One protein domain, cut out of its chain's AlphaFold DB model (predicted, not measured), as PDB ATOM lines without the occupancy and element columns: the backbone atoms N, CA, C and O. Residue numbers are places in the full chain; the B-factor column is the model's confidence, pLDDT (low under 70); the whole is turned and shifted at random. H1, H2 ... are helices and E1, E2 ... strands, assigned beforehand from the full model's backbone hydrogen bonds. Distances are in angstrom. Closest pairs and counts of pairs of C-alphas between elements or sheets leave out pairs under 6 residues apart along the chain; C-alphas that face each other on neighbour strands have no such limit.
ATOM      1  N   GLN A   2      31.793   8.945  26.079       94.06
ATOM      2  CA  GLN A   2      30.529   9.160  25.362       94.06
ATOM      3  C   GLN A   2      29.429   8.309  26.011       94.06
ATOM      4  O   GLN A   2      29.658   7.132  26.276       94.06
ATOM      5  N   PHE A   3      28.281   8.912  26.312       95.44
ATOM      6  CA  PHE A   3      27.154   8.265  26.983       95.44
ATOM      7  C   PHE A   3      25.931   8.289  26.072       95.44
ATOM      8  O   PHE A   3      25.518   9.359  25.623       95.44
ATOM      9  N   LEU A   4      25.379   7.115  25.774       96.75
ATOM     10  CA  LEU A   4      24.253   6.987  24.861       96.75
ATOM     11  C   LEU A   4      22.942   6.890  25.630       96.75
ATOM     12  O   LEU A   4      22.814   6.072  26.537       96.75
ATOM     13  N   VAL A   5      21.970   7.706  25.228       97.75
ATOM     14  CA  VAL A   5      20.620   7.709  25.796       97.75
ATOM     15  C   VAL A   5      19.636   7.317  24.707       97.75
ATOM     16  O   VAL A   5      19.443   8.054  23.739       97.75
ATOM     17  N   ASP A   6      19.023   6.147  24.863       96.69
ATOM     18  CA  ASP A   6      18.105   5.595  23.873       96.69
ATOM     19  C   ASP A   6      16.658   6.002  24.163       96.69
ATOM     20  O   ASP A   6      16.054   5.560  25.142       96.69
ATOM     21  N   ILE A   7      16.089   6.845  23.300       97.50
ATOM     22  CA  ILE A   7      14.695   7.274  23.424       97.50
ATOM     23  C   ILE A   7      13.801   6.278  22.680       97.50
ATOM     24  O   ILE A   7      13.855   6.169  21.454       97.50
ATOM     25  N   LYS A   8      12.957   5.554  23.423       93.12
ATOM     26  CA  LYS A   8      12.081   4.494  22.886       93.12
ATOM     27  C   LYS A   8      10.719   4.985  22.389       93.12
ATOM     28  O   LYS A   8      10.114   4.336  21.540       93.12
ATOM     29  N   SER A   9      10.231   6.118  22.887       89.12
ATOM     30  CA  SER A   9       8.883   6.645  22.618       89.12
ATOM     31  C   SER A   9       8.845   8.158  22.817       89.12
ATOM     32  O   SER A   9       9.670   8.674  23.561       89.12
ATOM     33  N   ASP A  10       7.903   8.838  22.154       91.94
ATOM     34  CA  ASP A  10       7.721  10.303  22.166       91.94
ATOM     35  C   ASP A  10       9.045  11.092  22.182       91.94
ATOM     36  O   ASP A  10       9.538  11.543  23.223       91.94
ATOM     37  N   ALA A  11       9.645  11.196  20.992       94.06
ATOM     38  CA  ALA A  11      10.992  11.720  20.795       94.06
ATOM     39  C   ALA A  11      11.173  13.117  21.400       94.06
ATOM     40  O   ALA A  11      12.150  13.376  22.101       94.06
ATOM     41  N   GLU A  12      10.233  14.019  21.115       97.12
ATOM     42  CA  GLU A  12      10.359  15.422  21.486       97.12
ATOM     43  C   GLU A  12      10.135  15.644  22.974       97.12
ATOM     44  O   GLU A  12      10.965  16.296  23.611       97.12
ATOM     45  N   ALA A  13       9.053  15.104  23.543       97.31
ATOM     46  CA  ALA A  13       8.746  15.320  24.953       97.31
ATOM     47  C   ALA A  13       9.839  14.726  25.851       97.31
ATOM     48  O   ALA A  13      10.325  15.396  26.767       97.31
ATOM     49  N   THR A  14      10.300  13.512  25.527       97.75
ATOM     50  CA  THR A  14      11.371  12.836  26.269       97.75
ATOM     51  C   THR A  14      12.678  13.614  26.183       97.75
ATOM     52  O   THR A  14      13.342  13.830  27.196       97.75
ATOM     53  N   TYR A  15      13.049  14.082  24.987       98.06
ATOM     54  CA  TYR A  15      14.272  14.860  24.818       98.06
ATOM     55  C   TYR A  15      14.217  16.205  25.547       98.06
ATOM     56  O   TYR A  15      15.212  16.600  26.146       98.06
ATOM     57  N   ARG A  16      13.079  16.911  25.534       97.38
ATOM     58  CA  ARG A  16      12.935  18.187  26.257       97.38
ATOM     59  C   ARG A  16      13.105  17.996  27.761       97.38
ATOM     60  O   ARG A  16      13.863  18.742  28.369       97.38
ATOM     61  N   ALA A  17      12.472  16.972  28.334       97.44
ATOM     62  CA  ALA A  17      12.649  16.637  29.745       97.44
ATOM     63  C   ALA A  17      14.112  16.288  30.070       97.44
ATOM     64  O   ALA A  17      14.678  16.802  31.031       97.44
ATOM     65  N   LEU A  18      14.753  15.476  29.223       97.75
ATOM     66  CA  LEU A  18      16.170  15.144  29.364       97.75
ATOM     67  C   LEU A  18      17.068  16.384  29.259       97.75
ATOM     68  O   LEU A  18      18.032  16.503  30.005       97.75
ATOM     69  N   HIS A  19      16.783  17.302  28.337       98.00
ATOM     70  CA  HIS A  19      17.566  18.520  28.152       98.00
ATOM     71  C   HIS A  19      17.572  19.395  29.411       98.00
ATOM     72  O   HIS A  19      18.636  19.884  29.794       98.00
ATOM     73  N   GLU A  20      16.418  19.556  30.065       97.88
ATOM     74  CA  GLU A  20      16.320  20.286  31.335       97.88
ATOM     75  C   GLU A  20      17.115  19.598  32.450       97.88
ATOM     76  O   GLU A  20      17.833  20.267  33.187       97.88
ATOM     77  N   GLU A  21      17.072  18.266  32.535       97.94
ATOM     78  CA  GLU A  21      17.872  17.521  33.515       97.94
ATOM     79  C   GLU A  21      19.380  17.680  33.253       97.94
ATOM     80  O   GLU A  21      20.155  17.982  34.161       97.94
ATOM     81  N   LEU A  22      19.809  17.549  31.993       98.00
ATOM     82  CA  LEU A  22      21.216  17.664  31.593       98.00
ATOM     83  C   LEU A  22      21.813  19.043  31.891       98.00
ATOM     84  O   LEU A  22      23.018  19.137  32.134       98.00
ATOM     85  N   ARG A  23      20.993  20.099  31.916       97.62
ATOM     86  CA  ARG A  23      21.429  21.456  32.263       97.62
ATOM     87  C   ARG A  23      22.125  21.512  33.622       97.62
ATOM     88  O   ARG A  23      23.136  22.192  33.759       97.62
ATOM     89  N   SER A  24      21.637  20.759  34.607       97.31
ATOM     90  CA  SER A  24      22.225  20.708  35.955       97.31
ATOM     91  C   SER A  24      23.641  20.119  35.979       97.31
ATOM     92  O   SER A  24      24.370  20.304  36.952       97.31
ATOM     93  N   TYR A  25      24.061  19.448  34.903       97.19
ATOM     94  CA  TYR A  25      25.367  18.798  34.777       97.19
ATOM     95  C   TYR A  25      26.304  19.505  33.787       97.19
ATOM     96  O   TYR A  25      27.377  18.975  33.496       97.19
ATOM     97  N   GLU A  26      25.946  20.697  33.289       96.50
ATOM     98  CA  GLU A  26      26.663  21.424  32.227       96.50
ATOM     99  C   GLU A  26      28.189  21.476  32.420       96.50
ATOM    100  O   GLU A  26      28.947  21.318  31.461       96.50
ATOM    101  N   ALA A  27      28.657  21.633  33.663       96.88
ATOM    102  CA  ALA A  27      30.079  21.698  34.003       96.88
ATOM    103  C   ALA A  27      30.892  20.475  33.525       96.88
ATOM    104  O   ALA A  27      32.085  20.602  33.245       96.88
ATOM    105  N   PHE A  28      30.260  19.306  33.397       96.31
ATOM    106  CA  PHE A  28      30.902  18.059  32.969       96.31
ATOM    107  C   PHE A  28      30.595  17.684  31.519       96.31
ATOM    108  O   PHE A  28      31.269  16.814  30.954       96.31
ATOM    109  N   LEU A  29      29.582  18.308  30.920       98.12
ATOM    110  CA  LEU A  29      29.076  17.931  29.609       98.12
ATOM    111  C   LEU A  29      29.841  18.612  28.475       98.12
ATOM    112  O   LEU A  29      30.400  19.699  28.610       98.12
ATOM    113  N   THR A  30      29.841  17.951  27.323       98.00
ATOM    114  CA  THR A  30      30.122  18.590  26.038       98.00
ATOM    115  C   THR A  30      28.916  19.438  25.662       98.00
ATOM    116  O   THR A  30      27.814  18.910  25.516       98.00
ATOM    117  N   VAL A  31      29.123  20.742  25.502       97.88
ATOM    118  CA  VAL A  31      28.049  21.721  25.289       97.88
ATOM    119  C   VAL A  31      28.231  22.369  23.931       97.88
ATOM    120  O   VAL A  31      29.342  22.748  23.575       97.88
ATOM    121  N   THR A  32      27.149  22.509  23.170       97.25
ATOM    122  CA  THR A  32      27.120  23.392  22.001       97.25
ATOM    123  C   THR A  32      26.367  24.660  22.355       97.25
ATOM    124  O   THR A  32      25.223  24.563  22.789       97.25
ATOM    125  N   GLN A  33      26.976  25.826  22.160       95.31
ATOM    126  CA  GLN A  33      26.342  27.124  22.364       95.31
ATOM    127  C   GLN A  33      26.627  28.030  21.166       95.31
ATOM    128  O   GLN A  33      27.775  28.199  20.774       95.31
ATOM    129  N   GLY A  34      25.583  28.586  20.546       89.44
ATOM    130  CA  GLY A  34      25.741  29.487  19.397       89.44
ATOM    131  C   GLY A  34      26.432  28.844  18.186       89.44
ATOM    132  O   GLY A  34      27.054  29.543  17.397       89.44
ATOM    133  N   GLY A  35      26.345  27.517  18.050       86.88
ATOM    134  CA  GLY A  35      27.015  26.749  16.994       86.88
ATOM    135  C   GLY A  35      28.426  26.264  17.346       86.88
ATOM    136  O   GLY A  35      28.933  25.372  16.670       86.88
ATOM    137  N   GLU A  36      29.031  26.758  18.426       93.56
ATOM    138  CA  GLU A  36      30.347  26.314  18.886       93.56
ATOM    139  C   GLU A  36      30.221  25.171  19.892       93.56
ATOM    140  O   GLU A  36      29.445  25.255  20.843       93.56
ATOM    141  N   THR A  37      30.990  24.096  19.706       96.00
ATOM    142  CA  THR A  37      31.001  22.948  20.623       96.00
ATOM    143  C   THR A  37      32.227  22.989  21.529       96.00
ATOM    144  O   THR A  37      33.357  22.852  21.066       96.00
ATOM    145  N   ARG A  38      31.998  23.101  22.840       96.12
ATOM    146  CA  ARG A  38      33.017  22.992  23.887       96.12
ATOM    147  C   ARG A  38      33.047  21.560  24.436       96.12
ATOM    148  O   ARG A  38      32.059  21.128  25.035       96.12
ATOM    149  N   PRO A  39      34.158  20.818  24.275       95.50
ATOM    150  CA  PRO A  39      34.299  19.483  24.848       95.50
ATOM    151  C   PRO A  39      34.208  19.486  26.379       95.50
ATOM    152  O   PRO A  39      34.758  20.366  27.043       95.50
ATOM    153  N   GLY A  40      33.549  18.466  26.924       96.06
ATOM    154  CA  GLY A  40      33.513  18.158  28.355       96.06
ATOM    155  C   GLY A  40      33.986  16.733  28.642       96.06
ATOM    156  O   GLY A  40      34.365  15.988  27.735       96.06
ATOM    157  N   ALA A  41      33.942  16.324  29.910       96.25
ATOM    158  CA  ALA A  41      34.303  14.966  30.318       96.25
ATOM    159  C   ALA A  41      33.338  13.911  29.739       96.25
ATOM    160  O   ALA A  41      33.758  12.806  29.363       96.25
ATOM    161  N   VAL A  42      32.055  14.270  29.630       96.88
ATOM    162  CA  VAL A  42      30.979  13.420  29.113       96.88
ATOM    163  C   VAL A  42      30.348  14.064  27.883       96.88
ATOM    164  O   VAL A  42      29.962  15.226  27.898       96.88
ATOM    165  N   GLN A  43      30.216  13.305  26.800       97.69
ATOM    166  CA  GLN A  43      29.426  13.688  25.634       97.69
ATOM    167  C   GLN A  43      28.169  12.823  25.595       97.69
ATOM    168  O   GLN A  43      28.264  11.619  25.363       97.69
ATOM    169  N   VAL A  44      27.006  13.427  25.832       98.44
ATOM    170  CA  VAL A  44      25.724  12.723  25.717       98.44
ATOM    171  C   VAL A  44      25.339  12.631  24.245       98.44
ATOM    172  O   VAL A  44      25.469  13.606  23.504       98.44
ATOM    173  N   VAL A  45      24.879  11.462  23.812       98.38
ATOM    174  CA  VAL A  45      24.431  11.209  22.442       98.38
ATOM    175  C   VAL A  45      23.069  10.528  22.477       98.38
ATOM    176  O   VAL A  45      22.912   9.462  23.064       98.38
ATOM    177  N   ILE A  46      22.079  11.145  21.841       98.50
ATOM    178  CA  ILE A  46      20.722  10.611  21.749       98.50
ATOM    179  C   ILE A  46      20.675   9.544  20.655       98.50
ATOM    180  O   ILE A  46      21.043   9.819  19.510       98.50
ATOM    181  N   SER A  47      20.196   8.347  20.991       97.06
ATOM    182  CA  SER A  47      19.893   7.258  20.054       97.06
ATOM    183  C   SER A  47      18.394   6.933  20.036       97.06
ATOM    184  O   SER A  47      17.589   7.595  20.693       97.06
ATOM    185  N   GLY A  48      18.001   5.947  19.227       95.19
ATOM    186  CA  GLY A  48      16.595   5.588  19.044       95.19
ATOM    187  C   GLY A  48      15.821   6.681  18.305       95.19
ATOM    188  O   GLY A  48      16.231   7.128  17.227       95.19
ATOM    189  N   ASN A  49      14.709   7.122  18.888       95.44
ATOM    190  CA  ASN A  49      13.870   8.191  18.355       95.44
ATOM    191  C   ASN A  49      14.507   9.559  18.642       95.44
ATOM    192  O   ASN A  49      14.290  10.155  19.694       95.44
ATOM    193  N   ARG A  50      15.309  10.063  17.697       95.94
ATOM    194  CA  ARG A  50      16.062  11.320  17.865       95.94
ATOM    195  C   ARG A  50      15.287  12.486  17.241       95.94
ATOM    196  O   ARG A  50      15.138  12.487  16.014       95.94
ATOM    197  N   PRO A  51      14.848  13.494  18.013       96.56
ATOM    198  CA  PRO A  51      14.148  14.659  17.476       96.56
ATOM    199  C   PRO A  51      15.151  15.647  16.855       96.56
ATOM    200  O   PRO A  51      15.444  16.704  17.413       96.56
ATOM    201  N   ARG A  52      15.727  15.272  15.704       95.56
ATOM    202  CA  ARG A  52      16.816  16.010  15.035       95.56
ATOM    203  C   ARG A  52      16.479  17.487  14.842       95.56
ATOM    204  O   ARG A  52      17.313  18.325  15.168       95.56
ATOM    205  N   ASP A  53      15.278  17.790  14.358       95.19
ATOM    206  CA  ASP A  53      14.877  19.161  14.035       95.19
ATOM    207  C   ASP A  53      14.821  20.038  15.291       95.19
ATOM    208  O   ASP A  53      15.353  21.147  15.295       95.19
ATOM    209  N   VAL A  54      14.296  19.500  16.398       96.06
ATOM    210  CA  VAL A  54      14.304  20.175  17.705       96.06
ATOM    211  C   VAL A  54      15.736  20.440  18.165       96.06
ATOM    212  O   VAL A  54      16.065  21.561  18.542       96.06
ATOM    213  N   MET A  55      16.609  19.432  18.107       97.06
ATOM    214  CA  MET A  55      18.004  19.548  18.553       97.06
ATOM    215  C   MET A  55      18.828  20.519  17.701       97.06
ATOM    216  O   MET A  55      19.728  21.194  18.210       97.06
ATOM    217  N   GLN A  56      18.543  20.588  16.404       95.12
ATOM    218  CA  GLN A  56      19.233  21.469  15.466       95.12
ATOM    219  C   GLN A  56      18.856  22.940  15.672       95.12
ATOM    220  O   GLN A  56      19.696  23.809  15.456       95.12
ATOM    221  N   GLN A  57      17.632  23.222  16.120       95.00
ATOM    222  CA  GLN A  57      17.144  24.582  16.378       95.00
ATOM    223  C   GLN A  57      17.596  25.154  17.734       95.00
ATOM    224  O   GLN A  57      17.386  26.336  18.001       95.00
ATOM    225  N   GLN A  58      18.211  24.349  18.606       95.44
ATOM    226  CA  GLN A  58      18.663  24.819  19.914       95.44
ATOM    227  C   GLN A  58      19.935  25.664  19.828       95.44
ATOM    228  O   GLN A  58      20.972  25.202  19.350       95.44
ATOM    229  N   THR A  59      19.882  26.862  20.415       94.88
ATOM    230  CA  THR A  59      21.063  27.710  20.617       94.88
ATOM    231  C   THR A  59      22.038  27.096  21.617       94.88
ATOM    232  O   THR A  59      23.239  27.132  21.369       94.88
ATOM    233  N   THR A  60      21.531  26.519  22.714       97.25
ATOM    234  CA  THR A  60      22.317  25.792  23.720       97.25
ATOM    235  C   THR A  60      21.874  24.336  23.754       97.25
ATOM    236  O   THR A  60      20.687  24.049  23.907       97.25
ATOM    237  N   ARG A  61      22.817  23.403  23.621       97.62
ATOM    238  CA  ARG A  61      22.548  21.966  23.534       97.62
ATOM    239  C   ARG A  61      23.574  21.155  24.325       97.62
ATOM    240  O   ARG A  61      24.774  21.311  24.125       97.62
ATOM    241  N   TYR A  62      23.083  20.238  25.161       98.12
ATOM    242  CA  TYR A  62      23.897  19.378  26.038       98.12
ATOM    243  C   TYR A  62      24.104  17.947  25.506       98.12
ATOM    244  O   TYR A  62      24.716  17.116  26.175       98.12
ATOM    245  N   ALA A  63      23.575  17.637  24.318       98.19
ATOM    246  CA  ALA A  63      23.674  16.320  23.694       98.19
ATOM    247  C   ALA A  63      23.838  16.412  22.167       98.19
ATOM    248  O   ALA A  63      23.321  17.323  21.523       98.19
ATOM    249  N   GLY A  64      24.539  15.454  21.570       98.12
ATOM    250  CA  GLY A  64      24.525  15.210  20.126       98.12
ATOM    251  C   GLY A  64      23.524  14.117  19.747       98.12
ATOM    252  O   GLY A  64      22.849  13.557  20.607       98.12
ATOM    253  N   ILE A  65      23.453  13.775  18.466       98.12
ATOM    254  CA  ILE A  65      22.653  12.661  17.946       98.12
ATOM    255  C   ILE A  65      23.533  11.542  17.399       98.12
ATOM    256  O   ILE A  65      24.587  11.780  16.815       98.12
ATOM    257  N   ASP A  66      23.051  10.317  17.558       98.19
ATOM    258  CA  ASP A  66      23.564   9.125  16.896       98.19
ATOM    259  C   ASP A  66      22.948   9.018  15.493       98.19
ATOM    260  O   ASP A  66      21.776   8.662  15.362       98.19
ATOM    261  N   GLY A  67      23.702   9.361  14.450       98.00
ATOM    262  CA  GLY A  67      23.293   9.298  13.044       98.00
ATOM    263  C   GLY A  67      23.120   7.878  12.497       98.00
ATOM    264  O   GLY A  67      23.391   6.889  13.174       98.00
ATOM    265  N   ARG A  68      22.667   7.764  11.244       97.56
ATOM    266  CA  ARG A  68      22.633   6.503  10.473       97.56
ATOM    267  C   ARG A  68      23.535   6.592   9.251       97.56
ATOM    268  O   ARG A  68      23.871   7.692   8.821       97.56
TER     269      ARG A  68
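Overview. This is residues 2 to 68 of the 174 residues of an uncharacterized protein of Firmicutes bacterium (UniProt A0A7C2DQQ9). A strongly twisted sheet of three parallel strands, in the order E1, E4, E5, is covered on one face by the long helix H1, making two layers. A small antiparallel hairpin, E2 and E3, sits near the start of E5, and the short helix H2 only grazes the sheet. The printed part has 67 residues, with two named helices and five named strands in the order E1 H1 E2 E3 E4 H2 E5; the class is mixed, helices and strands. It is compact and rounded, with a radius of gyration of the C-alphas of 10.9 A and spans of 28 by 24 by 21 A.

Arrangement. The edge strand E1, residues 2 to 7, is parallel to the inner strand E4, residues 43 to 48; N 3 and O 43 are within hydrogen-bond range at 2.9 A. E4 is also parallel to the edge strand E5, residues 63 to 67, with N 64 and O 44 at 2.8 A. H1, residues 11 to 23, lies over E1 and E4 at a height over the sheet of 9.4 A and runs along the strands, at 15 degrees to E4 on the local plane. E2, residues 31 to 33, and E3, residues 36 to 38, form a hairpin, with N 33 and O 36 at 2.9 A. Residues 32 to 33 of E2 also pair antiparallel with residues 60 to 61. H2, residues 52 to 56, is close to but not clearly touching H1; their closest C-alphas, Val 54 and Glu 12, are 7.2 A apart. E4, H2 and E5 form a strand-helix-strand unit, two parallel neighbour strands with a helix between, with a right-handed crossover. In H1 and H2 every O i to N i+4 pair is within hydrogen-bond range.

Along the chain. E1 begins at C-alpha 2 (30.529, 9.160, 25.362) and is 16.1 A long. H1 measures 18.3 A, E4 16.5 A and E5 12.8 A, ending at C-alpha 67 (23.293, 9.298, 13.044).

Size, cuts and confidence. The two C-alphas farthest apart, of Ser 9 and Glu 36, are 29.4 A apart. The printed part has no cut and no long link. Mean pLDDT of the printed part is 96.3, and no printed residue is under 70.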